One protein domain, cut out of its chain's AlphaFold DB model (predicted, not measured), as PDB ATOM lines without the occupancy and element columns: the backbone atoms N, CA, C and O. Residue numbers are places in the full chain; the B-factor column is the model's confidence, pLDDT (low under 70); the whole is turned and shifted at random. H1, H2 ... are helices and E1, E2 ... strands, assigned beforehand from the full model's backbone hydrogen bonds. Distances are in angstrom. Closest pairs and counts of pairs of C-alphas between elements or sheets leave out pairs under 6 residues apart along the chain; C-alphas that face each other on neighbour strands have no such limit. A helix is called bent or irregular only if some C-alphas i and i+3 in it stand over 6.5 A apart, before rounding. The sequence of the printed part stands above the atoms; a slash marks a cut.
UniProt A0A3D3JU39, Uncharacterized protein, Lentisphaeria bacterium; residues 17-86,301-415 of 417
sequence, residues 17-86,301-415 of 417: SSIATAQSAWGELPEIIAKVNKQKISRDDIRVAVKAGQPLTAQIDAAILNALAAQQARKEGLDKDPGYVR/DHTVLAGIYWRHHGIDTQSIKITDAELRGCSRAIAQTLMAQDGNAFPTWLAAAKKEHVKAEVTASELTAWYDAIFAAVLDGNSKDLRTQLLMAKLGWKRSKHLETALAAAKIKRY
ATOM      1  N   SER A  17      47.856   1.211  56.857       28.47
ATOM      2  CA  SER A  17      48.837   0.190  56.452       28.47
ATOM      3  C   SER A  17      48.211  -1.117  55.939       28.47
ATOM      4  O   SER A  17      48.845  -1.837  55.169       28.47
ATOM      5  N   SER A  18      46.957  -1.414  56.297       36.47
ATOM      6  CA  SER A  18      46.224  -2.609  55.838       36.47
ATOM      7  C   SER A  18      45.641  -2.463  54.427       36.47
ATOM      8  O   SER A  18      45.579  -3.438  53.683       36.47
ATOM      9  N   ILE A  19      45.268  -1.246  54.023       34.09
ATOM     10  CA  ILE A  19      44.776  -0.973  52.665       34.09
ATOM     11  C   ILE A  19      45.946  -0.984  51.672       34.09
ATOM     12  O   ILE A  19      45.852  -1.626  50.629       34.09
ATOM     13  N   ALA A  20      47.084  -0.374  52.028       31.30
ATOM     14  CA  ALA A  20      48.271  -0.333  51.169       31.30
ATOM     15  C   ALA A  20      48.860  -1.729  50.877       31.30
ATOM     16  O   ALA A  20      49.251  -2.006  49.745       31.30
ATOM     17  N   THR A  21      48.869  -2.629  51.867       38.19
ATOM     18  CA  THR A  21      49.376  -4.010  51.719       38.19
ATOM     19  C   THR A  21      48.398  -4.952  51.011       38.19
ATOM     20  O   THR A  21      48.822  -5.855  50.292       38.19
ATOM     21  N   ALA A  22      47.084  -4.749  51.156       38.69
ATOM     22  CA  ALA A  22      46.090  -5.488  50.375       38.69
ATOM     23  C   ALA A  22      46.095  -5.059  48.896       38.69
ATOM     24  O   ALA A  22      45.935  -5.890  48.005       38.69
ATOM     25  N   GLN A  23      46.317  -3.768  48.632       41.81
ATOM     26  CA  GLN A  23      46.359  -3.200  47.285       41.81
ATOM     27  C   GLN A  23      47.649  -3.572  46.532       41.81
ATOM     28  O   GLN A  23      47.587  -3.807  45.326       41.81
ATOM     29  N   SER A  24      48.787  -3.721  47.230       44.25
ATOM     30  CA  SER A  24      50.029  -4.246  46.635       44.25
ATOM     31  C   SER A  24      49.900  -5.722  46.232       44.25
ATOM     32  O   SER A  24      50.240  -6.070  45.108       44.25
ATOM     33  N   ALA A  25      49.306  -6.570  47.081       51.78
ATOM     34  CA  ALA A  25      49.076  -7.987  46.766       51.78
ATOM     35  C   ALA A  25      48.047  -8.207  45.639       51.78
ATOM     36  O   ALA A  25      48.165  -9.141  44.850       51.78
ATOM     37  N   TRP A  26      47.039  -7.334  45.530       52.44
ATOM     38  CA  TRP A  26      46.065  -7.348  44.429       52.44
ATOM     39  C   TRP A  26      46.694  -7.000  43.070       52.44
ATOM     40  O   TRP A  26      46.302  -7.561  42.045       52.44
ATOM     41  N   GLY A  27      47.668  -6.082  43.056       57.31
ATOM     42  CA  GLY A  27      48.385  -5.669  41.847       57.31
ATOM     43  C   GLY A  27      49.313  -6.747  41.276       57.31
ATOM     44  O   GLY A  27      49.516  -6.772  40.062       57.31
ATOM     45  N   GLU A  28      49.818  -7.645  42.127       65.19
ATOM     46  CA  GLU A  28      50.745  -8.734  41.776       65.19
ATOM     47  C   GLU A  28      50.067  -9.934  41.096       65.19
ATOM     48  O   GLU A  28      50.733 -10.725  40.426       65.19
ATOM     49  N   LEU A  29      48.742 -10.070  41.214       69.62
ATOM     50  CA  LEU A  29      48.013 -11.142  40.537       69.62
ATOM     51  C   LEU A  29      47.929 -10.891  39.028       69.62
ATOM     52  O   LEU A  29      47.623  -9.764  38.618       69.62
ATOM     53  N   PRO A  30      48.105 -11.927  38.183       77.94
ATOM     54  CA  PRO A  30      47.869 -11.792  36.755       77.94
ATOM     55  C   PRO A  30      46.413 -11.399  36.501       77.94
ATOM     56  O   PRO A  30      45.506 -11.821  37.218       77.94
ATOM     57  N   GLU A  31      46.181 -10.623  35.441       83.31
ATOM     58  CA  GLU A  31      44.830 -10.203  35.045       83.31
ATOM     59  C   GLU A  31      43.893 -11.407  34.890       83.31
ATOM     60  O   GLU A  31      42.749 -11.349  35.319       83.31
ATOM     61  N   ILE A  32      44.391 -12.523  34.342       86.69
ATOM     62  CA  ILE A  32      43.654 -13.784  34.209       86.69
ATOM     63  C   ILE A  32      44.199 -14.798  35.217       86.69
ATOM     64  O   ILE A  32      45.322 -15.278  35.066       86.69
ATOM     65  N   ILE A  33      43.365 -15.194  36.176       87.31
ATOM     66  CA  ILE A  33      43.715 -16.157  37.235       87.31
ATOM     67  C   ILE A  33      43.367 -17.604  36.860       87.31
ATOM     68  O   ILE A  33      44.040 -18.545  37.278       87.31
ATOM     69  N   ALA A  34      42.347 -17.806  36.017       89.50
ATOM     70  CA  ALA A  34      41.947 -19.131  35.544       89.50
ATOM     71  C   ALA A  34      41.183 -19.080  34.209       89.50
ATOM     72  O   ALA A  34      40.736 -18.030  33.745       89.50
ATOM     73  N   LYS A  35      41.012 -20.244  33.577       92.25
ATOM     74  CA  LYS A  35      40.106 -20.469  32.444       92.25
ATOM     75  C   LYS A  35      39.246 -21.704  32.674       92.25
ATOM     76  O   LYS A  35      39.773 -22.745  33.051       92.25
ATOM     77  N   VAL A  36      37.957 -21.607  32.358       92.12
ATOM     78  CA  VAL A  36      36.968 -22.691  32.484       92.12
ATOM     79  C   VAL A  36      36.190 -22.819  31.180       92.12
ATOM     80  O   VAL A  36      35.458 -21.907  30.808       92.12
ATOM     81  N   ASN A  37      36.338 -23.928  30.451       89.56
ATOM     82  CA  ASN A  37      35.655 -24.153  29.165       89.56
ATOM     83  C   ASN A  37      35.805 -22.969  28.181       89.56
ATOM     84  O   ASN A  37      34.858 -22.588  27.500       89.56
ATOM     85  N   LYS A  38      37.019 -22.395  28.108       86.56
ATOM     86  CA  LYS A  38      37.414 -21.188  27.342       86.56
ATOM     87  C   LYS A  38      37.009 -19.837  27.948       86.56
ATOM     88  O   LYS A  38      37.561 -18.823  27.522       86.56
ATOM     89  N   GLN A  39      36.129 -19.796  28.946       88.75
ATOM     90  CA  GLN A  39      35.825 -18.566  29.676       88.75
ATOM     91  C   GLN A  39      37.031 -18.157  30.527       88.75
ATOM     92  O   GLN A  39      37.554 -18.978  31.277       88.75
ATOM     93  N   LYS A  40      37.483 -16.907  30.395       90.56
ATOM     94  CA  LYS A  40      38.534 -16.317  31.236       90.56
ATOM     95  C   LYS A  40      37.927 -15.877  32.569       90.56
ATOM     96  O   LYS A  40      36.833 -15.320  32.566       90.56
ATOM     97  N   ILE A  41      38.643 -16.123  33.659       87.06
ATOM     98  CA  ILE A  41      38.334 -15.623  35.000       87.06
ATOM     99  C   ILE A  41      39.402 -14.589  35.344       87.06
ATOM    100  O   ILE A  41      40.597 -14.901  35.282       87.06
ATOM    101  N   SER A  42      38.962 -13.368  35.640       85.94
ATOM    102  CA  SER A  42      39.813 -12.234  35.987       85.94
ATOM    103  C   SER A  42      40.148 -12.230  37.477       85.94
ATOM    104  O   SER A  42      39.368 -12.726  38.290       85.94
ATOM    105  N   ARG A  43      41.272 -11.620  37.867       80.81
ATOM    106  CA  ARG A  43      41.537 -11.298  39.282       80.81
ATOM    107  C   ARG A  43      40.415 -10.458  39.906       80.81
ATOM    108  O   ARG A  43      40.092 -10.656  41.071       80.81
ATOM    109  N   ASP A  44      39.748  -9.622  39.109       79.69
ATOM    110  CA  ASP A  44      38.616  -8.789  39.542       79.69
ATOM    111  C   ASP A  44      37.354  -9.611  39.873       79.69
ATOM    112  O   ASP A  44      36.430  -9.112  40.519       79.69
ATOM    113  N   ASP A  45      37.309 -10.890  39.478       77.81
ATOM    114  CA  ASP A  45      36.228 -11.806  39.861       77.81
ATOM    115  C   ASP A  45      36.352 -12.265  41.332       77.81
ATOM    116  O   ASP A  45      35.389 -12.789  41.906       77.81
ATOM    117  N   ILE A  46      37.503 -12.034  41.981       74.94
ATOM    118  CA  ILE A  46      37.699 -12.273  43.414       74.94
ATOM    119  C   ILE A  46      37.076 -11.115  44.203       74.94
ATOM    120  O   ILE A  46      37.570  -9.998  44.224       74.94
ATOM    121  N   ARG A  47      35.978 -11.381  44.918       63.44
ATOM    122  CA  ARG A  47      35.213 -10.341  45.645       63.44
ATOM    123  C   ARG A  47      35.607 -10.134  47.105       63.44
ATOM    124  O   ARG A  47      34.919  -9.418  47.830       63.44
ATOM    125  N   VAL A  48      36.655 -10.806  47.566       63.62
ATOM    126  CA  VAL A  48      37.105 -10.759  48.960       63.62
ATOM    127  C   VAL A  48      38.484 -10.118  49.001       63.62
ATOM    128  O   VAL A  48      39.308 -10.379  48.129       63.62
ATOM    129  N   ALA A  49      38.736  -9.287  50.016       56.81
ATOM    130  CA  ALA A  49      40.051  -8.697  50.232       56.81
ATOM    131  C   ALA A  49      41.121  -9.799  50.296       56.81
ATOM    132  O   ALA A  49      41.004 -10.743  51.083       56.81
ATOM    133  N   VAL A  50      42.143  -9.669  49.452       60.06
ATOM    134  CA  VAL A  50      43.284 -10.582  49.402       60.06
ATOM    135  C   VAL A  50      44.329 -10.041  50.363       60.06
ATOM    136  O   VAL A  50      44.682  -8.864  50.299       60.06
ATOM    137  N   LYS A  51      44.795 -10.887  51.282       60.47
ATOM    138  CA  LYS A  51      45.915 -10.561  52.167       60.47
ATOM    139  C   LYS A  51      47.205 -11.066  51.530       60.47
ATOM    140  O   LYS A  51      47.251 -12.207  51.076       60.47
ATOM    141  N   ALA A  52      48.239 -10.228  51.531       56.38
ATOM    142  CA  ALA A  52      49.570 -10.613  51.074       56.38
ATOM    143  C   ALA A  52      50.046 -11.888  51.795       56.38
ATOM    144  O   ALA A  52      49.932 -11.986  53.019       56.38
ATOM    145  N   GLY A  53      50.558 -12.862  51.038       56.84
ATOM    146  CA  GLY A  53      51.114 -14.111  51.573       56.84
ATOM    147  C   GLY A  53      50.099 -15.187  51.985       56.84
ATOM    148  O   GLY A  53      50.526 -16.231  52.471       56.84
ATOM    149  N   GLN A  54      48.787 -14.981  51.798       61.97
ATOM    150  CA  GLN A  54      47.790 -16.039  52.013       61.97
ATOM    151  C   GLN A  54      47.445 -16.783  50.708       61.97
ATOM    152  O   GLN A  54      47.318 -16.133  49.668       61.97
ATOM    153  N   PRO A  55      47.241 -18.118  50.751       65.75
ATOM    154  CA  PRO A  55      46.804 -18.892  49.590       65.75
ATOM    155  C   PRO A  55      45.475 -18.381  49.024       65.75
ATOM    156  O   PRO A  55      44.542 -18.078  49.773       65.75
ATOM    157  N   LEU A  56      45.383 -18.324  47.694       70.94
ATOM    158  CA  LEU A  56      44.207 -17.837  46.960       70.94
ATOM    159  C   LEU A  56      43.328 -18.950  46.392       70.94
ATOM    160  O   LEU A  56      42.297 -18.680  45.769       70.94
ATOM    161  N   THR A  57      43.723 -20.203  46.601       75.62
ATOM    162  CA  THR A  57      43.112 -21.379  45.985       75.62
ATOM    163  C   THR A  57      41.598 -21.430  46.216       75.62
ATOM    164  O   THR A  57      40.838 -21.634  45.273       75.62
ATOM    165  N   ALA A  58      41.127 -21.140  47.435       73.25
ATOM    166  CA  ALA A  58      39.699 -21.159  47.763       73.25
ATOM    167  C   ALA A  58      38.897 -20.058  47.041       73.25
ATOM    168  O   ALA A  58      37.754 -20.272  46.628       73.25
ATOM    169  N   GLN A  59      39.486 -18.873  46.874       78.69
ATOM    170  CA  GLN A  59      38.888 -17.746  46.161       78.69
ATOM    171  C   GLN A  59      38.819 -18.038  44.658       78.69
ATOM    172  O   GLN A  59      37.786 -17.798  44.030       78.69
ATOM    173  N   ILE A  60      39.894 -18.603  44.100       83.00
ATOM    174  CA  ILE A  60      39.960 -19.046  42.703       83.00
ATOM    175  C   ILE A  60      38.921 -20.147  42.455       83.00
ATOM    176  O   ILE A  60      38.180 -20.081  41.474       83.00
ATOM    177  N   ASP A  61      38.787 -21.110  43.366       84.12
ATOM    178  CA  ASP A  61      37.805 -22.192  43.259       84.12
ATOM    179  C   ASP A  61      36.369 -21.690  43.335       84.12
ATOM    180  O   ASP A  61      35.521 -22.109  42.544       84.12
ATOM    181  N   ALA A  62      36.087 -20.722  44.208       83.06
ATOM    182  CA  ALA A  62      34.788 -20.062  44.235       83.06
ATOM    183  C   ALA A  62      34.477 -19.345  42.906       83.06
ATOM    184  O   ALA A  62      33.341 -19.410  42.423       83.06
ATOM    185  N   ALA A  63      35.469 -18.697  42.287       87.25
ATOM    186  CA  ALA A  63      35.308 -18.061  40.980       87.25
ATOM    187  C   ALA A  63      35.078 -19.096  39.860       87.25
ATOM    188  O   ALA A  63      34.187 -18.916  39.026       87.25
ATOM    189  N   ILE A  64      35.799 -20.224  39.880       89.94
ATOM    190  CA  ILE A  64      35.607 -21.353  38.954       89.94
ATOM    191  C   ILE A  64      34.196 -21.938  39.085       89.94
ATOM    192  O   ILE A  64      33.514 -22.132  38.075       89.94
ATOM    193  N   LEU A  65      33.727 -22.173  40.314       91.06
ATOM    194  CA  LEU A  65      32.370 -22.658  40.575       91.06
ATOM    195  C   LEU A  65      31.313 -21.684  40.055       91.06
ATOM    196  O   LEU A  65      30.330 -22.122  39.464       91.06
ATOM    197  N   ASN A  66      31.516 -20.375  40.220       91.50
ATOM    198  CA  ASN A  66      30.607 -19.378  39.656       91.50
ATOM    199  C   ASN A  66      30.613 -19.406  38.121       91.50
ATOM    200  O   ASN A  66      29.550 -19.353  37.507       91.50
ATOM    201  N   ALA A  67      31.776 -19.543  37.480       92.25
ATOM    202  CA  ALA A  67      31.843 -19.678  36.026       92.25
ATOM    203  C   ALA A  67      31.085 -20.926  35.530       92.25
ATOM    204  O   ALA A  67      30.335 -20.842  34.556       92.25
ATOM    205  N   LEU A  68      31.218 -22.064  36.219       94.44
ATOM    206  CA  LEU A  68      30.479 -23.287  35.888       94.44
ATOM    207  C   LEU A  68      28.977 -23.161  36.150       94.44
ATOM    208  O   LEU A  68      28.186 -23.541  35.288       94.44
ATOM    209  N   ALA A  69      28.576 -22.587  37.283       94.38
ATOM    210  CA  ALA A  69      27.175 -22.308  37.590       94.38
ATOM    211  C   ALA A  69      26.537 -21.423  36.520       94.38
ATOM    212  O   ALA A  69      25.462 -21.738  36.032       94.38
ATOM    213  N   ALA A  70      27.224 -20.370  36.073       93.75
ATOM    214  CA  ALA A  70      26.742 -19.522  34.986       93.75
ATOM    215  C   ALA A  70      26.568 -20.293  33.666       93.75
ATOM    216  O   ALA A  70      25.640 -20.022  32.908       93.75
ATOM    217  N   GLN A  71      27.439 -21.264  33.375       94.50
ATOM    218  CA  GLN A  71      27.298 -22.122  32.195       94.50
ATOM    219  C   GLN A  71      26.096 -23.066  32.311       94.50
ATOM    220  O   GLN A  71      25.397 -23.262  31.319       94.50
ATOM    221  N   GLN A  72      25.833 -23.627  33.495       95.62
ATOM    222  CA  GLN A  72      24.640 -24.451  33.733       95.62
ATOM    223  C   GLN A  72      23.358 -23.614  33.696       95.62
ATOM    224  O   GLN A  72      22.411 -23.986  33.015       95.62
ATOM    225  N   ALA A  73      23.375 -22.422  34.288       95.00
ATOM    226  CA  ALA A  73      22.272 -21.466  34.245       95.00
ATOM    227  C   ALA A  73      21.794 -21.170  32.818       95.00
ATOM    228  O   ALA A  73      20.596 -21.120  32.563       95.00
ATOM    229  N   ARG A  74      22.729 -21.018  31.867       94.62
ATOM    230  CA  ARG A  74      22.400 -20.833  30.443       94.62
ATOM    231  C   ARG A  74      21.737 -22.064  29.834       94.62
ATOM    232  O   ARG A  74      20.827 -21.923  29.029       94.62
ATOM    233  N   LYS A  75      22.175 -23.271  30.206       94.50
ATOM    234  CA  LYS A  75      21.532 -24.514  29.744       94.50
ATOM    235  C   LYS A  75      20.110 -24.651  30.285       94.50
ATOM    236  O   LYS A  75      19.260 -25.201  29.598       94.50
ATOM    237  N   GLU A  76      19.858 -24.119  31.477       95.00
ATOM    238  CA  GLU A  76      18.539 -24.080  32.117       95.00
ATOM    239  C   GLU A  76      17.671 -22.892  31.659       95.00
ATOM    240  O   GLU A  76      16.516 -22.780  32.060       95.00
ATOM    241  N   GLY A  77      18.193 -22.000  30.808       92.94
ATOM    242  CA  GLY A  77      17.463 -20.827  30.320       92.94
ATOM    243  C   GLY A  77      17.307 -19.693  31.342       92.94
ATOM    244  O   GLY A  77      16.493 -18.791  31.134       92.94
ATOM    245  N   LEU A  78      18.078 -19.702  32.437       93.31
ATOM    246  CA  LEU A  78      18.063 -18.651  33.467       93.31
ATOM    247  C   LEU A  78      18.692 -17.333  32.988       93.31
ATOM    248  O   LEU A  78      18.560 -16.302  33.640       93.31
ATOM    249  N   ASP A  79      19.347 -17.332  31.831       90.69
ATOM    250  CA  ASP A  79      19.783 -16.124  31.127       90.69
ATOM    251  C   ASP A  79      18.613 -15.304  30.550       90.69
ATOM    252  O   ASP A  79      18.812 -14.186  30.079       90.69
ATOM    253  N   LYS A  80      17.387 -15.833  30.621       92.56
ATOM    254  CA  LYS A  80      16.143 -15.114  30.320       92.56
ATOM    255  C   LYS A  80      15.411 -14.637  31.577       92.56
ATOM    256  O   LYS A  80      14.340 -14.045  31.457       92.56
ATOM    257  N   ASP A  81      15.958 -14.890  32.771       91.94
ATOM    258  CA  ASP A  81      15.382 -14.405  34.026       91.94
ATOM    259  C   ASP A  81      15.241 -12.868  33.986       91.94
ATOM    260  O   ASP A  81      16.215 -12.179  33.654       91.94
ATOM    261  N   PRO A  82      14.071 -12.291  34.332       89.12
ATOM    262  CA  PRO A  82      13.863 -10.844  34.266       89.12
ATOM    263  C   PRO A  82      14.869 -10.039  35.100       89.12
ATOM    264  O   PRO A  82      15.246  -8.929  34.721       89.12
ATOM    265  N   GLY A  83      15.328 -10.593  36.226       87.06
ATOM    266  CA  GLY A  83      16.368  -9.993  37.054       87.06
ATOM    267  C   GLY A  83      17.728  -9.978  36.358       87.06
ATOM    268  O   GLY A  83      18.445  -8.980  36.453       87.06
ATOM    269  N   TYR A  84      18.068 -11.038  35.617       87.88
ATOM    270  CA  TYR A  84      19.290 -11.086  34.810       87.88
ATOM    271  C   TYR A  84      19.244 -10.131  33.613       87.88
ATOM    272  O   TYR A  84      20.191  -9.376  33.403       87.88
ATOM    273  N   VAL A  85      18.140 -10.123  32.860       87.81
ATOM    274  CA  VAL A  85      17.961  -9.231  31.700       87.81
ATOM    275  C   VAL A  85      18.069  -7.771  32.139       87.81
ATOM    276  O   VAL A  85      18.891  -7.027  31.609       87.81
ATOM    277  N   ARG A  86      17.359  -7.389  33.211       85.69
ATOM    278  CA  ARG A  86      17.454  -6.041  33.786       85.69
ATOM    279  C   ARG A  86      18.872  -5.698  34.250       85.69
ATOM    280  O   ARG A  86      19.304  -4.557  34.104       85.69
ATOM    281  N   ASP A 301      29.214 -10.451  34.305       82.88
ATOM    282  CA  ASP A 301      27.915 -11.048  33.953       82.88
ATOM    283  C   ASP A 301      27.734 -12.470  34.496       82.88
ATOM    284  O   ASP A 301      26.659 -12.848  34.965       82.88
ATOM    285  N   HIS A 302      28.794 -13.275  34.433       84.81
ATOM    286  CA  HIS A 302      28.755 -14.658  34.886       84.81
ATOM    287  C   HIS A 302      28.593 -14.761  36.408       84.81
ATOM    288  O   HIS A 302      27.959 -15.696  36.881       84.81
ATOM    289  N   THR A 303      29.089 -13.796  37.187       85.69
ATOM    290  CA  THR A 303      28.898 -13.794  38.641       85.69
ATOM    291  C   THR A 303      27.433 -13.566  39.011       85.69
ATOM    292  O   THR A 303      26.926 -14.207  39.931       85.69
ATOM    293  N   VAL A 304      26.729 -12.691  38.285       88.12
ATOM    294  CA  VAL A 304      25.291 -12.453  38.508       88.12
ATOM    295  C   VAL A 304      24.481 -13.678  38.130       88.12
ATOM    296  O   VAL A 304      23.651 -14.132  38.917       88.12
ATOM    297  N   LEU A 305      24.762 -14.246  36.957       90.94
ATOM    298  CA  LEU A 305      24.053 -15.423  36.479       90.94
ATOM    299  C   LEU A 305      24.277 -16.638  37.392       90.94
ATOM    300  O   LEU A 305      23.333 -17.364  37.693       90.94
ATOM    301  N   ALA A 306      25.494 -16.811  37.917       91.50
ATOM    302  CA  ALA A 306      25.784 -17.803  38.949       91.50
ATOM    303  C   ALA A 306      24.967 -17.560  40.226       91.50
ATOM    304  O   ALA A 306      24.430 -18.498  40.802       91.50
ATOM    305  N   GLY A 307      24.839 -16.305  40.668       90.06
ATOM    306  CA  GLY A 307      24.008 -15.948  41.820       90.06
ATOM    307  C   GLY A 307      22.537 -16.331  41.640       90.06
ATOM    308  O   GLY A 307      21.922 -16.850  42.572       90.06
ATOM    309  N   ILE A 308      21.989 -16.125  40.438       91.38
ATOM    310  CA  ILE A 308      20.620 -16.529  40.084       91.38
ATOM    311  C   ILE A 308      20.492 -18.051  40.084       91.38
ATOM    312  O   ILE A 308      19.583 -18.573  40.720       91.38
ATOM    313  N   TYR A 309      21.439 -18.759  39.467       94.75
ATOM    314  CA  TYR A 309      21.497 -20.223  39.480       94.75
ATOM    315  C   TYR A 309      21.509 -20.790  40.901       94.75
ATOM    316  O   TYR A 309      20.702 -21.646  41.255       94.75
ATOM    317  N   TRP A 310      22.381 -20.264  41.760       93.94
ATOM    318  CA  TRP A 310      22.474 -20.712  43.143       93.94
ATOM    319  C   TRP A 310      21.186 -20.485  43.925       93.94
ATOM    320  O   TRP A 310      20.785 -21.358  44.691       93.94
ATOM    321  N   ARG A 311      20.514 -19.352  43.712       92.19
ATOM    322  CA  ARG A 311      19.212 -19.086  44.325       92.19
ATOM    323  C   ARG A 311      18.131 -20.022  43.786       92.19
ATOM    324  O   ARG A 311      17.354 -20.544  44.579       92.19
ATOM    325  N   HIS A 312      18.112 -20.263  42.474       92.38
ATOM    326  CA  HIS A 312      17.168 -21.169  41.813       92.38
ATOM    327  C   HIS A 312      17.228 -22.585  42.406       92.38
ATOM    328  O   HIS A 312      16.193 -23.184  42.682       92.38
ATOM    329  N   HIS A 313      18.436 -23.070  42.711       92.38
ATOM    330  CA  HIS A 313      18.668 -24.390  43.312       92.38
ATOM    331  C   HIS A 313      18.694 -24.395  44.852       92.38
ATOM    332  O   HIS A 313      18.971 -25.424  45.467       92.38
ATOM    333  N   GLY A 314      18.437 -23.259  45.511       90.56
ATOM    334  CA  GLY A 314      18.455 -23.163  46.975       90.56
ATOM    335  C   GLY A 314      19.835 -23.393  47.609       90.56
ATOM    336  O   GLY A 314      19.924 -23.881  48.740       90.56
ATOM    337  N   ILE A 315      20.919 -23.034  46.917       90.88
ATOM    338  CA  ILE A 315      22.323 -23.165  47.351       90.88
ATOM    339  C   ILE A 315      22.985 -21.778  47.456       90.88
ATOM    340  O   ILE A 315      24.059 -21.509  46.900       90.88
ATOM    341  N   ASP A 316      22.333 -20.867  48.175       86.06
ATOM    342  CA  ASP A 316      22.832 -19.523  48.436       86.06
ATOM    343  C   ASP A 316      23.038 -19.262  49.938       86.06
ATOM    344  O   ASP A 316      22.849 -20.129  50.796       86.06
ATOM    345  N   THR A 317      23.516 -18.063  50.255       80.00
ATOM    346  CA  THR A 317      23.812 -17.652  51.633       80.00
ATOM    347  C   THR A 317      22.559 -17.446  52.484       80.00
ATOM    348  O   THR A 317      22.681 -17.363  53.703       80.00
ATOM    349  N   GLN A 318      21.372 -17.347  51.878       82.50
ATOM    350  CA  GLN A 318      20.106 -17.141  52.582       82.50
ATOM    351  C   GLN A 318      19.406 -18.472  52.885       82.50
ATOM    352  O   GLN A 318      18.776 -18.618  53.937       82.50
ATOM    353  N   SER A 319      19.534 -19.450  51.988       83.19
ATOM    354  CA  SER A 319      18.936 -20.777  52.119       83.19
ATOM    355  C   SER A 319      19.745 -21.715  53.018       83.19
ATOM    356  O   SER A 319      19.180 -22.577  53.695       83.19
ATOM    357  N   ILE A 320      21.071 -21.563  53.053       83.81
ATOM    358  CA  ILE A 320      21.953 -22.409  53.859       83.81
ATOM    359  C   ILE A 320      22.153 -21.784  55.237       83.81
ATOM    360  O   ILE A 320      22.449 -20.603  55.373       83.81
ATOM    361  N   LYS A 321      21.999 -22.603  56.282       85.75
ATOM    362  CA  LYS A 321      22.205 -22.207  57.677       85.75
ATOM    363  C   LYS A 321      23.069 -23.233  58.406       85.75
ATOM    364  O   LYS A 321      23.033 -24.430  58.097       85.75
ATOM    365  N   ILE A 322      23.824 -22.741  59.382       85.19
ATOM    366  CA  ILE A 322      24.406 -23.551  60.455       85.19
ATOM    367  C   ILE A 322      23.410 -23.528  61.606       85.19
ATOM    368  O   ILE A 322      23.022 -22.450  62.060       85.19
ATOM    369  N   THR A 323      22.949 -24.697  62.031       84.94
ATOM    370  CA  THR A 323      22.063 -24.840  63.191       84.94
ATOM    371  C   THR A 323      22.861 -24.747  64.491       84.94
ATOM    372  O   THR A 323      24.064 -25.008  64.514       84.94
ATOM    373  N   ASP A 324      22.205 -24.405  65.602       84.19
ATOM    374  CA  ASP A 324      22.892 -24.368  66.904       84.19
ATOM    375  C   ASP A 324      23.341 -25.760  67.359       84.19
ATOM    376  O   ASP A 324      24.320 -25.884  68.089       84.19
ATOM    377  N   ALA A 325      22.643 -26.812  66.921       82.94
ATOM    378  CA  ALA A 325      23.046 -28.191  67.160       82.94
ATOM    379  C   ALA A 325      24.360 -28.520  66.433       82.94
ATOM    380  O   ALA A 325      25.303 -28.970  67.079       82.94
ATOM    381  N   GLU A 326      24.467 -28.192  65.138       83.50
ATOM    382  CA  GLU A 326      25.719 -28.339  64.377       83.50
ATOM    383  C   GLU A 326      26.867 -27.551  65.021       83.50
ATOM    384  O   GLU A 326      27.967 -28.080  65.168       83.50
ATOM    385  N   LEU A 327      26.606 -26.313  65.458       84.00
ATOM    386  CA  LEU A 327      27.621 -25.483  66.107       84.00
ATOM    387  C   LEU A 327      28.099 -26.101  67.431       84.00
ATOM    388  O   LEU A 327      29.303 -26.215  67.652       84.00
ATOM    389  N   ARG A 328      27.173 -26.562  68.285       82.50
ATOM    390  CA  ARG A 328      27.508 -27.249  69.544       82.50
ATOM    391  C   ARG A 328      28.269 -28.551  69.311       82.50
ATOM    392  O   ARG A 328      29.201 -28.834  70.060       82.50
ATOM    393  N   GLY A 329      27.893 -29.325  68.292       83.31
ATOM    394  CA  GLY A 329      28.599 -30.543  67.898       83.31
ATOM    395  C   GLY A 329      30.052 -30.259  67.514       83.31
ATOM    396  O   GLY A 329      30.961 -30.920  68.013       83.31
ATOM    397  N   CYS A 330      30.289 -29.210  66.719       83.06
ATOM    398  CA  CYS A 330      31.642 -28.759  66.387       83.06
ATOM    399  C   CYS A 330      32.426 -28.302  67.621       83.06
ATOM    400  O   CYS A 330      33.555 -28.744  67.814       83.06
ATOM    401  N   SER A 331      31.840 -27.470  68.488       81.38
ATOM    402  CA  SER A 331      32.505 -27.034  69.724       81.38
ATOM    403  C   SER A 331      32.865 -28.209  70.637       81.38
ATOM    404  O   SER A 331      33.944 -28.216  71.225       81.38
ATOM    405  N   ARG A 332      31.996 -29.227  70.724       82.44
ATOM    406  CA  ARG A 332      32.265 -30.457  71.481       82.44
ATOM    407  C   ARG A 332      33.433 -31.238  70.883       82.44
ATOM    408  O   ARG A 332      34.312 -31.636  71.637       82.44
ATOM    409  N   ALA A 333      33.468 -31.406  69.559       82.31
ATOM    410  CA  ALA A 333      34.570 -32.081  68.879       82.31
ATOM    411  C   ALA A 333      35.910 -31.363  69.123       82.31
ATOM    412  O   ALA A 333      36.895 -32.012  69.455       82.31
ATOM    413  N   ILE A 334      35.929 -30.024  69.054       80.31
ATOM    414  CA  ILE A 334      37.122 -29.216  69.362       80.31
ATOM    415  C   ILE A 334      37.565 -29.448  70.813       80.31
ATOM    416  O   ILE A 334      38.733 -29.743  71.065       80.31
ATOM    417  N   ALA A 335      36.640 -29.353  71.773       78.44
ATOM    418  CA  ALA A 335      36.947 -29.545  73.189       78.44
ATOM    419  C   ALA A 335      37.475 -30.958  73.483       78.44
ATOM    420  O   ALA A 335      38.455 -31.102  74.208       78.44
ATOM    421  N   GLN A 336      36.878 -31.995  72.890       80.75
ATOM    422  CA  GLN A 336      37.313 -33.383  73.058       80.75
ATOM    423  C   GLN A 336      38.721 -33.618  72.508       80.75
ATOM    424  O   GLN A 336      39.520 -34.271  73.172       80.75
ATOM    425  N   THR A 337      39.059 -33.046  71.352       80.50
ATOM    426  CA  THR A 337      40.423 -33.098  70.806       80.50
ATOM    427  C   THR A 337      41.430 -32.416  71.727       80.50
ATOM    428  O   THR A 337      42.488 -32.981  71.997       80.50
ATOM    429  N   LEU A 338      41.098 -31.232  72.253       75.81
ATOM    430  CA  LEU A 338      41.971 -30.517  73.188       75.81
ATOM    431  C   LEU A 338      42.165 -31.295  74.498       75.81
ATOM    432  O   LEU A 338      43.282 -31.373  75.002       75.81
ATOM    433  N   MET A 339      41.100 -31.903  75.031       77.06
ATOM    434  CA  MET A 339      41.156 -32.710  76.256       77.06
ATOM    435  C   MET A 339      41.907 -34.030  76.066       77.06
ATOM    436  O   MET A 339      42.591 -34.471  76.984       77.06
ATOM    437  N   ALA A 340      41.795 -34.656  74.892       76.44
ATOM    438  CA  ALA A 340      42.497 -35.896  74.570       76.44
ATOM    439  C   ALA A 340      43.999 -35.692  74.304       76.44
ATOM    440  O   ALA A 340      44.730 -36.676  74.245       76.44
ATOM    441  N   GLN A 341      44.454 -34.442  74.118       71.06
ATOM    442  CA  GLN A 341      45.812 -34.094  73.668       71.06
ATOM    443  C   GLN A 341      46.244 -34.823  72.382       71.06
ATOM    444  O   GLN A 341      47.433 -34.952  72.097       71.06
ATOM    445  N   ASP A 342      45.276 -35.263  71.580       71.44
ATOM    446  CA  ASP A 342      45.498 -35.965  70.324       71.44
ATOM    447  C   ASP A 342      44.823 -35.201  69.184       71.44
ATOM    448  O   ASP A 342      43.614 -35.305  68.949       71.44
ATOM    449  N   GLY A 343      45.628 -34.421  68.459       60.59
ATOM    450  CA  GLY A 343      45.181 -33.658  67.294       60.59
ATOM    451  C   GLY A 343      44.607 -34.535  66.176       60.59
ATOM    452  O   GLY A 343      43.727 -34.082  65.442       60.59
ATOM    453  N   ASN A 344      45.016 -35.806  66.091       69.06
ATOM    454  CA  ASN A 344      44.544 -36.733  65.060       69.06
ATOM    455  C   ASN A 344      43.140 -37.280  65.351       69.06
ATOM    456  O   ASN A 344      42.503 -37.841  64.461       69.06
ATOM    457  N   ALA A 345      42.620 -37.087  66.567       75.19
ATOM    458  CA  ALA A 345      41.278 -37.523  66.936       75.19
ATOM    459  C   ALA A 345      40.173 -36.572  66.434       75.19
ATOM    460  O   ALA A 345      39.001 -36.950  66.390       75.19
ATOM    461  N   PHE A 346      40.517 -35.338  66.038       77.75
ATOM    462  CA  PHE A 346      39.529 -34.323  65.652       77.75
ATOM    463  C   PHE A 346      38.639 -34.709  64.458       77.75
ATOM    464  O   PHE A 346      37.419 -34.563  64.580       77.75
ATOM    465  N   PRO A 347      39.160 -35.260  63.340       77.38
ATOM    466  CA  PRO A 347      38.318 -35.720  62.236       77.38
ATOM    467  C   PRO A 347      37.288 -36.774  62.669       77.38
ATOM    468  O   PRO A 347      36.138 -36.733  62.227       77.38
ATOM    469  N   THR A 348      37.669 -37.676  63.578       80.44
ATOM    470  CA  THR A 348      36.793 -38.725  64.122       80.44
ATOM    471  C   THR A 348      35.657 -38.129  64.951       80.44
ATOM    472  O   THR A 348      34.490 -38.473  64.741       80.44
ATOM    473  N   TRP A 349      35.965 -37.187  65.848       81.56
ATOM    474  CA  TRP A 349      34.952 -36.510  66.663       81.56
ATOM    475  C   TRP A 349      34.029 -35.620  65.829       81.56
ATOM    476  O   TRP A 349      32.818 -35.606  66.051       81.56
ATOM    477  N   LEU A 350      34.570 -34.928  64.824       81.62
ATOM    478  CA  LEU A 350      33.785 -34.111  63.902       81.62
ATOM    479  C   LEU A 350      32.824 -34.970  63.066       81.62
ATOM    480  O   LEU A 350      31.655 -34.613  62.907       81.62
ATOM    481  N   ALA A 351      33.283 -36.129  62.583       82.38
ATOM    482  CA  ALA A 351      32.446 -37.090  61.870       82.38
ATOM    483  C   ALA A 351      31.321 -37.648  62.753       82.38
ATOM    484  O   ALA A 351      30.178 -37.752  62.300       82.38
ATOM    485  N   ALA A 352      31.619 -37.965  64.016       81.50
ATOM    486  CA  ALA A 352      30.621 -38.416  64.983       81.50
ATOM    487  C   ALA A 352      29.564 -37.330  65.255       81.50
ATOM    488  O   ALA A 352      28.371 -37.582  65.089       81.50
ATOM    489  N   ALA A 353      29.997 -36.101  65.555       81.69
ATOM    490  CA  ALA A 353      29.108 -34.964  65.803       81.69
ATOM    491  C   ALA A 353      28.195 -34.649  64.604       81.69
ATOM    492  O   ALA A 353      27.043 -34.252  64.764       81.69
ATOM    493  N   LYS A 354      28.686 -34.853  63.380       79.12
ATOM    494  CA  LYS A 354      27.893 -34.699  62.155       79.12
ATOM    495  C   LYS A 354      26.826 -35.780  61.991       79.12
ATOM    496  O   LYS A 354      25.692 -35.460  61.628       79.12
ATOM    497  N   LYS A 355      27.163 -37.041  62.282       80.88
ATOM    498  CA  LYS A 355      26.221 -38.172  62.219       80.88
ATOM    499  C   LYS A 355      25.059 -38.034  63.205       80.88
ATOM    500  O   LYS A 355      23.973 -38.520  62.912       80.88
ATOM    501  N   GLU A 356      25.238 -37.319  64.320       77.12
ATOM    502  CA  GLU A 356      24.149 -37.024  65.273       77.12
ATOM    503  C   GLU A 356      23.005 -36.200  64.646       77.12
ATOM    504  O   GLU A 356      21.888 -36.187  65.168       77.12
ATOM    505  N   HIS A 357      23.258 -35.489  63.540       68.19
ATOM    506  CA  HIS A 357      22.336 -34.481  63.006       68.19
ATOM    507  C   HIS A 357      22.007 -34.638  61.516       68.19
ATOM    508  O   HIS A 357      21.134 -33.934  61.005       68.19
ATOM    509  N   VAL A 358      22.662 -35.562  60.807       66.69
ATOM    510  CA  VAL A 358      22.470 -35.783  59.369       66.69
ATOM    511  C   VAL A 358      22.169 -37.262  59.115       66.69
ATOM    512  O   VAL A 358      22.969 -38.127  59.448       66.69
ATOM    513  N   LYS A 359      21.008 -37.557  58.506       60.19
ATOM    514  CA  LYS A 359      20.633 -38.927  58.084       60.19
ATOM    515  C   LYS A 359      21.408 -39.412  56.851       60.19
ATOM    516  O   LYS A 359      21.461 -40.609  56.599       60.19
ATOM    517  N   ALA A 360      21.943 -38.484  56.063       64.88
ATOM    518  CA  ALA A 360      22.770 -38.778  54.901       64.88
ATOM    519  C   ALA A 360      24.216 -39.102  55.309       64.88
ATOM    520  O   ALA A 360      24.685 -38.685  56.367       64.88
ATOM    521  N   GLU A 361      24.928 -39.816  54.442       71.12
ATOM    522  CA  GLU A 361      26.343 -40.120  54.639       71.12
ATOM    523  C   GLU A 361      27.189 -38.836  54.669       71.12
ATOM    524  O   GLU A 361      27.109 -37.991  53.771       71.12
ATOM    525  N   VAL A 362      27.999 -38.696  55.721       75.62
ATOM    526  CA  VAL A 362      28.954 -37.596  55.882       75.62
ATOM    527  C   VAL A 362      30.182 -37.915  55.035       75.62
ATOM    528  O   VAL A 362      30.964 -38.801  55.373       75.62
ATOM    529  N   THR A 363      30.340 -37.211  53.916       80.31
ATOM    530  CA  THR A 363      31.435 -37.470  52.966       80.31
ATOM    531  C   THR A 363      32.781 -36.964  53.493       80.31
ATOM    532  O   THR A 363      32.831 -35.932  54.163       80.31
ATOM    533  N   ALA A 364      33.885 -37.627  53.128       80.00
ATOM    534  CA  ALA A 364      35.236 -37.197  53.511       80.00
ATOM    535  C   ALA A 364      35.548 -35.753  53.073       80.00
ATOM    536  O   ALA A 364      36.106 -34.984  53.847       80.00
ATOM    537  N   SER A 365      35.103 -35.346  51.878       78.81
ATOM    538  CA  SER A 365      35.286 -33.978  51.372       78.81
ATOM    539  C   SER A 365      34.509 -32.920  52.164       78.81
ATOM    540  O   SER A 365      34.981 -31.794  52.308       78.81
ATOM    541  N   GLU A 366      33.341 -33.268  52.718       81.75
ATOM    542  CA  GLU A 366      32.610 -32.389  53.640       81.75
ATOM    543  C   GLU A 366      33.400 -32.188  54.937       81.75
ATOM    544  O   GLU A 366      33.512 -31.063  55.423       81.75
ATOM    545  N   LEU A 367      33.963 -33.273  55.480       82.06
ATOM    546  CA  LEU A 367      34.744 -33.235  56.714       82.06
ATOM    547  C   LEU A 367      36.018 -32.417  56.555       82.06
ATOM    548  O   LEU A 367      36.293 -31.599  57.427       82.06
ATOM    549  N   THR A 368      36.742 -32.570  55.445       81.44
ATOM    550  CA  THR A 368      37.925 -31.751  55.147       81.44
ATOM    551  C   THR A 368      37.568 -30.266  55.079       81.44
ATOM    552  O   THR A 368      38.175 -29.464  55.779       81.44
ATOM    553  N   ALA A 369      36.513 -29.890  54.345       77.75
ATOM    554  CA  ALA A 369      36.101 -28.487  54.244       77.75
ATOM    555  C   ALA A 369      35.724 -27.875  55.609       77.75
ATOM    556  O   ALA A 369      35.996 -26.704  55.874       77.75
ATOM    557  N   TRP A 370      35.081 -28.656  56.481       82.94
ATOM    558  CA  TRP A 370      34.732 -28.213  57.833       82.94
ATOM    559  C   TRP A 370      35.948 -28.158  58.756       82.94
ATOM    560  O   TRP A 370      36.060 -27.220  59.539       82.94
ATOM    561  N   TYR A 371      36.852 -29.130  58.651       79.88
ATOM    562  CA  TYR A 371      38.116 -29.162  59.379       79.88
ATOM    563  C   TYR A 371      38.932 -27.898  59.090       79.88
ATOM    564  O   TYR A 371      39.251 -27.163  60.022       79.88
ATOM    565  N   ASP A 372      39.160 -27.580  57.814       76.56
ATOM    566  CA  ASP A 372      39.941 -26.410  57.397       76.56
ATOM    567  C   ASP A 372      39.315 -25.101  57.896       76.56
ATOM    568  O   ASP A 372      40.004 -24.217  58.407       76.56
ATOM    569  N   ALA A 373      37.985 -24.989  57.821       77.12
ATOM    570  CA  ALA A 373      37.261 -23.815  58.301       77.12
ATOM    571  C   ALA A 373      37.344 -23.638  59.823       77.12
ATOM    572  O   ALA A 373      37.425 -22.508  60.309       77.12
ATOM    573  N   ILE A 374      37.326 -24.740  60.579       78.88
ATOM    574  CA  ILE A 374      37.477 -24.721  62.036       78.88
ATOM    575  C   ILE A 374      38.912 -24.353  62.411       78.88
ATOM    576  O   ILE A 374      39.102 -23.493  63.268       78.88
ATOM    577  N   PHE A 375      39.912 -24.930  61.745       75.56
ATOM    578  CA  PHE A 375      41.315 -24.573  61.962       75.56
ATOM    579  C   PHE A 375      41.572 -23.094  61.677       75.56
ATOM    580  O   PHE A 375      42.156 -22.412  62.517       75.56
ATOM    581  N   ALA A 376      41.056 -22.569  60.564       69.56
ATOM    582  CA  ALA A 376      41.138 -21.145  60.253       69.56
ATOM    583  C   ALA A 376      40.447 -20.278  61.322       69.56
ATOM    584  O   ALA A 376      40.989 -19.258  61.735       69.56
ATOM    585  N   ALA A 377      39.272 -20.685  61.818       72.12
ATOM    586  CA  ALA A 377      38.555 -19.945  62.858       72.12
ATOM    587  C   ALA A 377      39.279 -19.941  64.219       72.12
ATOM    588  O   ALA A 377      39.189 -18.957  64.952       72.12
ATOM    589  N   VAL A 378      39.967 -21.034  64.565       70.62
ATOM    590  CA  VAL A 378      40.644 -21.210  65.861       70.62
ATOM    591  C   VAL A 378      42.051 -20.599  65.866       70.62
ATOM    592  O   VAL A 378      42.449 -20.032  66.880       70.62
ATOM    593  N   LEU A 379      42.797 -20.677  64.755       62.00
ATOM    594  CA  LEU A 379      44.195 -20.228  64.679       62.00
ATOM    595  C   LEU A 379      44.366 -18.745  64.325       62.00
ATOM    596  O   LEU A 379      45.298 -18.123  64.828       62.00
ATOM    597  N   ASP A 380      43.489 -18.152  63.506       57.16
ATOM    598  CA  ASP A 380      43.718 -16.781  63.013       57.16
ATOM    599  C   ASP A 380      43.479 -15.686  64.066       57.16
ATOM    600  O   ASP A 380      43.774 -14.522  63.795       57.16
ATOM    601  N   GLY A 381      42.946 -16.017  65.253       50.72
ATOM    602  CA  GLY A 381      42.819 -15.129  66.424       50.72
ATOM    603  C   GLY A 381      42.055 -13.808  66.212       50.72
ATOM    604  O   GLY A 381      41.879 -13.040  67.155       50.72
ATOM    605  N   ASN A 382      41.605 -13.517  64.988       45.03
ATOM    606  CA  ASN A 382      41.171 -12.197  64.567       45.03
ATOM    607  C   ASN A 382      40.020 -12.293  63.538       45.03
ATOM    608  O   ASN A 382      40.209 -12.605  62.362       45.03
ATOM    609  N   SER A 383      38.821 -11.908  63.990       47.25
ATOM    610  CA  SER A 383      37.741 -11.243  63.228       47.25
ATOM    611  C   SER A 383      36.622 -12.011  62.488       47.25
ATOM    612  O   SER A 383      35.775 -11.333  61.904       47.25
ATOM    613  N   LYS A 384      36.483 -13.349  62.531       53.66
ATOM    614  CA  LYS A 384      35.257 -14.012  62.003       53.66
ATOM    615  C   LYS A 384      34.700 -15.086  62.936       53.66
ATOM    616  O   LYS A 384      35.402 -16.023  63.290       53.66
ATOM    617  N   ASP A 385      33.419 -14.953  63.288       73.75
ATOM    618  CA  ASP A 385      32.659 -15.930  64.076       73.75
ATOM    619  C   ASP A 385      32.735 -17.330  63.434       73.75
ATOM    620  O   ASP A 385      32.534 -17.469  62.222       73.75
ATOM    621  N   LEU A 386      32.996 -18.366  64.243       77.94
ATOM    622  CA  LEU A 386      33.075 -19.776  63.835       77.94
ATOM    623  C   LEU A 386      31.876 -20.171  62.966       77.94
ATOM    624  O   LEU A 386      32.022 -20.858  61.954       77.94
ATOM    625  N   ARG A 387      30.685 -19.673  63.315       83.44
ATOM    626  CA  ARG A 387      29.461 -19.913  62.548       83.44
ATOM    627  C   ARG A 387      29.565 -19.424  61.105       83.44
ATOM    628  O   ARG A 387      29.085 -20.101  60.200       83.44
ATOM    629  N   THR A 388      30.188 -18.269  60.884       79.75
ATOM    630  CA  THR A 388      30.370 -17.683  59.549       79.75
ATOM    631  C   THR A 388      31.326 -18.525  58.710       79.75
ATOM    632  O   THR A 388      31.037 -18.790  57.545       79.75
ATOM    633  N   GLN A 389      32.427 -19.000  59.298       79.19
ATOM    634  CA  GLN A 389      33.383 -19.863  58.596       79.19
ATOM    635  C   GLN A 389      32.755 -21.209  58.223       79.19
ATOM    636  O   GLN A 389      32.807 -21.626  57.065       79.19
ATOM    637  N   LEU A 390      32.053 -21.837  59.170       83.25
ATOM    638  CA  LEU A 390      31.302 -23.068  58.924       83.25
ATOM    639  C   LEU A 390      30.224 -22.880  57.851       83.25
ATOM    640  O   LEU A 390      30.023 -23.756  57.012       83.25
ATOM    641  N   LEU A 391      29.540 -21.732  57.848       84.75
ATOM    642  CA  LEU A 391      28.543 -21.406  56.834       84.75
ATOM    643  C   LEU A 391      29.166 -21.338  55.435       84.75
ATOM    644  O   LEU A 391      28.626 -21.940  54.507       84.75
ATOM    645  N   MET A 392      30.295 -20.638  55.287       81.25
ATOM    646  CA  MET A 392      31.005 -20.535  54.008       81.25
ATOM    647  C   MET A 392      31.525 -21.898  53.537       81.25
ATOM    648  O   MET A 392      31.358 -22.233  52.365       81.25
ATOM    649  N   ALA A 393      32.064 -22.721  54.441       82.75
ATOM    650  CA  ALA A 393      32.522 -24.074  54.126       82.75
ATOM    651  C   ALA A 393      31.373 -24.991  53.681       82.75
ATOM    652  O   ALA A 393      31.459 -25.652  52.646       82.75
ATOM    653  N   LYS A 394      30.251 -24.978  54.414       86.19
ATOM    654  CA  LYS A 394      29.035 -25.725  54.057       86.19
ATOM    655  C   LYS A 394      28.491 -25.291  52.697       86.19
ATOM    656  O   LYS A 394      28.078 -26.140  51.907       86.19
ATOM    657  N   LEU A 395      28.487 -23.987  52.423       86.88
ATOM    658  CA  LEU A 395      28.065 -23.428  51.142       86.88
ATOM    659  C   LEU A 395      28.988 -23.874  50.001       86.88
ATOM    660  O   LEU A 395      28.493 -24.378  48.996       86.88
ATOM    661  N   GLY A 396      30.305 -23.728  50.168       84.75
ATOM    662  CA  GLY A 396      31.306 -24.146  49.185       84.75
ATOM    663  C   GLY A 396      31.191 -25.630  48.848       84.75
ATOM    664  O   GLY A 396      31.039 -25.982  47.681       84.75
ATOM    665  N   TRP A 397      31.133 -26.493  49.868       87.19
ATOM    666  CA  TRP A 397      30.949 -27.933  49.681       87.19
ATOM    667  C   TRP A 397      29.655 -28.269  48.930       87.19
ATOM    668  O   TRP A 397      29.690 -29.031  47.964       87.19
ATOM    669  N   LYS A 398      28.513 -27.674  49.313       88.94
ATOM    670  CA  LYS A 398      27.238 -27.920  48.617       88.94
ATOM    671  C   LYS A 398      27.297 -27.512  47.147       88.94
ATOM    672  O   LYS A 398      26.756 -28.226  46.309       88.94
ATOM    673  N   ARG A 399      27.949 -26.388  46.833       91.25
ATOM    674  CA  ARG A 399      28.128 -25.919  45.450       91.25
ATOM    675  C   ARG A 399      29.004 -26.865  44.640       91.25
ATOM    676  O   ARG A 399      28.611 -27.233  43.537       91.25
ATOM    677  N   SER A 400      30.134 -27.302  45.197       88.94
ATOM    678  CA  SER A 400      31.013 -28.279  44.545       88.94
ATOM    679  C   SER A 400      30.300 -29.604  44.297       88.94
ATOM    680  O   SER A 400      30.352 -30.118  43.187       88.94
ATOM    681  N   LYS A 401      29.567 -30.118  45.292       89.44
ATOM    682  CA  LYS A 401      28.790 -31.358  45.162       89.44
ATOM    683  C   LYS A 401      27.677 -31.235  44.120       89.44
ATOM    684  O   LYS A 401      27.491 -32.126  43.304       89.44
ATOM    685  N   HIS A 402      26.949 -30.119  44.114       92.44
ATOM    686  CA  HIS A 402      25.889 -29.885  43.134       92.44
ATOM    687  C   HIS A 402      26.422 -29.796  41.695       92.44
ATOM    688  O   HIS A 402      25.749 -30.221  40.763       92.44
ATOM    689  N   LEU A 403      27.641 -29.282  41.509       93.25
ATOM    690  CA  LEU A 403      28.296 -29.188  40.204       93.25
ATOM    691  C   LEU A 403      29.296 -30.318  39.926       93.25
ATOM    692  O   LEU A 403      30.069 -30.191  38.985       93.25
ATOM    693  N   GLU A 404      29.299 -31.416  40.681       92.00
ATOM    694  CA  GLU A 404      30.339 -32.455  40.603       92.00
ATOM    695  C   GLU A 404      30.527 -33.006  39.179       92.00
ATOM    696  O   GLU A 404      31.638 -33.015  38.646       92.00
ATOM    697  N   THR A 405      29.433 -33.356  38.498       90.62
ATOM    698  CA  THR A 405      29.477 -33.816  37.101       90.62
ATOM    699  C   THR A 405      29.980 -32.728  36.149       90.62
ATOM    700  O   THR A 405      30.721 -33.006  35.206       90.62
ATOM    701  N   ALA A 406      29.597 -31.470  36.386       90.44
ATOM    702  CA  ALA A 406      30.030 -30.344  35.566       90.44
ATOM    703  C   ALA A 406      31.518 -30.028  35.766       90.44
ATOM    704  O   ALA A 406      32.201 -29.725  34.793       90.44
ATOM    705  N   LEU A 407      32.008 -30.123  37.004       90.31
ATOM    706  CA  LEU A 407      33.414 -29.978  37.375       90.31
ATOM    707  C   LEU A 407      34.262 -31.058  36.708       90.31
ATOM    708  O   LEU A 407      35.258 -30.726  36.071       90.31
ATOM    709  N   ALA A 408      33.837 -32.322  36.783       90.12
ATOM    710  CA  ALA A 408      34.549 -33.443  36.169       90.12
ATOM    711  C   ALA A 408      34.649 -33.315  34.638       90.12
ATOM    712  O   ALA A 408      35.656 -33.689  34.042       90.12
ATOM    713  N   ALA A 409      33.621 -32.755  33.991       91.50
ATOM    714  CA  ALA A 409      33.604 -32.536  32.546       91.50
ATOM    715  C   ALA A 409      34.302 -31.234  32.099       91.50
ATOM    716  O   ALA A 409      34.488 -31.013  30.897       91.50
ATOM    717  N   ALA A 410      34.648 -30.335  33.026       91.81
ATOM    718  CA  ALA A 410      35.151 -29.009  32.695       91.81
ATOM    719  C   ALA A 410      36.638 -29.015  32.321       91.81
ATOM    720  O   ALA A 410      37.486 -29.601  32.988       91.81
ATOM    721  N   LYS A 411      36.988 -28.245  31.285       93.44
ATOM    722  CA  LYS A 411      38.381 -27.932  30.946       93.44
ATOM    723  C   LYS A 411      38.834 -26.727  31.765       93.44
ATOM    724  O   LYS A 411      38.563 -25.588  31.370       93.44
ATOM    725  N   ILE A 412      39.494 -26.987  32.894       90.38
ATOM    726  CA  ILE A 412      39.978 -25.967  33.834       90.38
ATOM    727  C   ILE A 412      41.494 -25.799  33.682       90.38
ATOM    728  O   ILE A 412      42.240 -26.773  33.716       90.38
ATOM    729  N   LYS A 413      41.958 -24.557  33.525       90.88
ATOM    730  CA  LYS A 413      43.381 -24.191  33.573       90.88
ATOM    731  C   LYS A 413      43.577 -23.062  34.581       90.88
ATOM    732  O   LYS A 413      43.002 -21.993  34.386       90.88
ATOM    733  N   ARG A 414      44.379 -23.289  35.622       87.31
ATOM    734  CA  ARG A 414      44.774 -22.268  36.606       87.31
ATOM    735  C   ARG A 414      46.083 -21.598  36.180       87.31
ATOM    736  O   ARG A 414      46.892 -22.216  35.486       87.31
ATOM    737  N   TYR A 415      46.239 -20.328  36.536       82.69
ATOM    738  CA  TYR A 415      47.443 -19.528  36.273       82.69
ATOM    739  C   TYR A 415      48.096 -18.999  37.555       82.69
ATOM    740  O   TYR A 415      49.140 -18.357  37.483       82.69
TER     741      TYR A 415
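What this domain is: This is residues 17 to 86 and 301 to 415 of the 417 residues of an uncharacterized protein of Lentisphaeria bacterium (UniProt A0A3D3JU39). Two lobes are joined by H8: in one, H2 covers one face of a small sheet of three strands and H4 crosses H2, and in the other the helical hairpin of H5 and H6 packs on H7. H8 folds back along H7 and runs on toward H2, while H1 lies away from the other helices. The printed part has 185 residues, with nine named helices and three named strands in the order H1 E1 E2 H2 H3 H4 H5 H6 H7 H8 H9 E3; the sheet runs E2 E1 E3, antiparallel. The class is mostly helix; the whole is compact, with a radius of gyration of the C-alphas of 18.3 A and spans of 53 by 45 by 29 A.

How they stand to each other: In the sheet the inner strand E1, residues 32 to 36, has edge strands E2, residues 39 to 42, and E3, residues 412 to 414. E1 and E2 form a hairpin, antiparallel at 154 degrees, with N 41 and O 34 within hydrogen-bond range at 2.8 A. E1 and E3 are antiparallel at 167 degrees, with N 35 and O 413 at 2.8 A. H2, residues 57 to 75, is on the sheet at a height of 9.2 A, over E2 and E1, making two layers, a helix on one face of a sheet; it runs slantwise to the strands, at 40 degrees to E1 on the local plane. H4, residues 301 to 312, touches residues 66 to 73 of H2 alone, about perpendicular at 76 degrees; the closest C-alphas, of Ala 70 and Ala 306, are 4.4 A apart. H3, residues 82 to 86, only just touches H4, with 3 pairs of C-alphas within 8 A, the closest those of Tyr 84 and Leu 305 at 6.7 A. H9, residues 404 to 409, is close but not clearly touching H2, the closest C-alphas being Leu 68 and Ala 406 at 7.1 A. H8, residues 386 to 402, only just touches H2, with 3 pairs within 8 A, the closest C-alphas being Leu 65 and Ser 400 at 7.0 A. H7, residues 364 to 379, forms a helical hairpin with H8, a shallow tilt of 25 degrees, opposite ways; their closest C-alphas, of Ala 373 and Gln 389, are 5.5 A apart. H6, residues 343 to 355, touches H7 at a steep tilt of 60 degrees, with C-alphas of Ala 351 and Leu 367 closest at 6.8 A. H5, residues 324 to 340, forms a helical hairpin with H6, a shallow tilt of 27 degrees, with C-alphas of Gly 329 and Ala 353 closest at 4.9 A. Helix packing is part aligned, part crossed. H1, residues 17 to 28, is apart from the other helices. Every O i to N i+4 pair is within hydrogen-bond range in H1, H2, H3, H4, H5, H7, H8 and H9, and 7 of 9 in H6.

Where its parts are: H1 begins at C-alpha 17, (48.837, 0.190, 56.452), and E3 ends at C-alpha 414, (44.774, -22.268, 36.606). H2 is 27.2 A long, H8 24.1 A, H5 24.0 A, H7 22.2 A and H6 20.1 A. H6 is irregular, but only just: C-alphas 344 and 347 are 6.9 A apart.

The domain as a whole: The two C-alphas farthest apart, of Arg 86 and Ala 340, are 56.4 A from each other. Residues 87 to 300 are not printed, and C-alphas 86 and 301 across the cut are 11.6 A apart. The links E2 to H2 and H4 to H5 are long. Confidence is under 70 at 35 residues, among them 17 to 29, 47 to 55 and 379 to 384; the mean pLDDT of the printed part is 79.1.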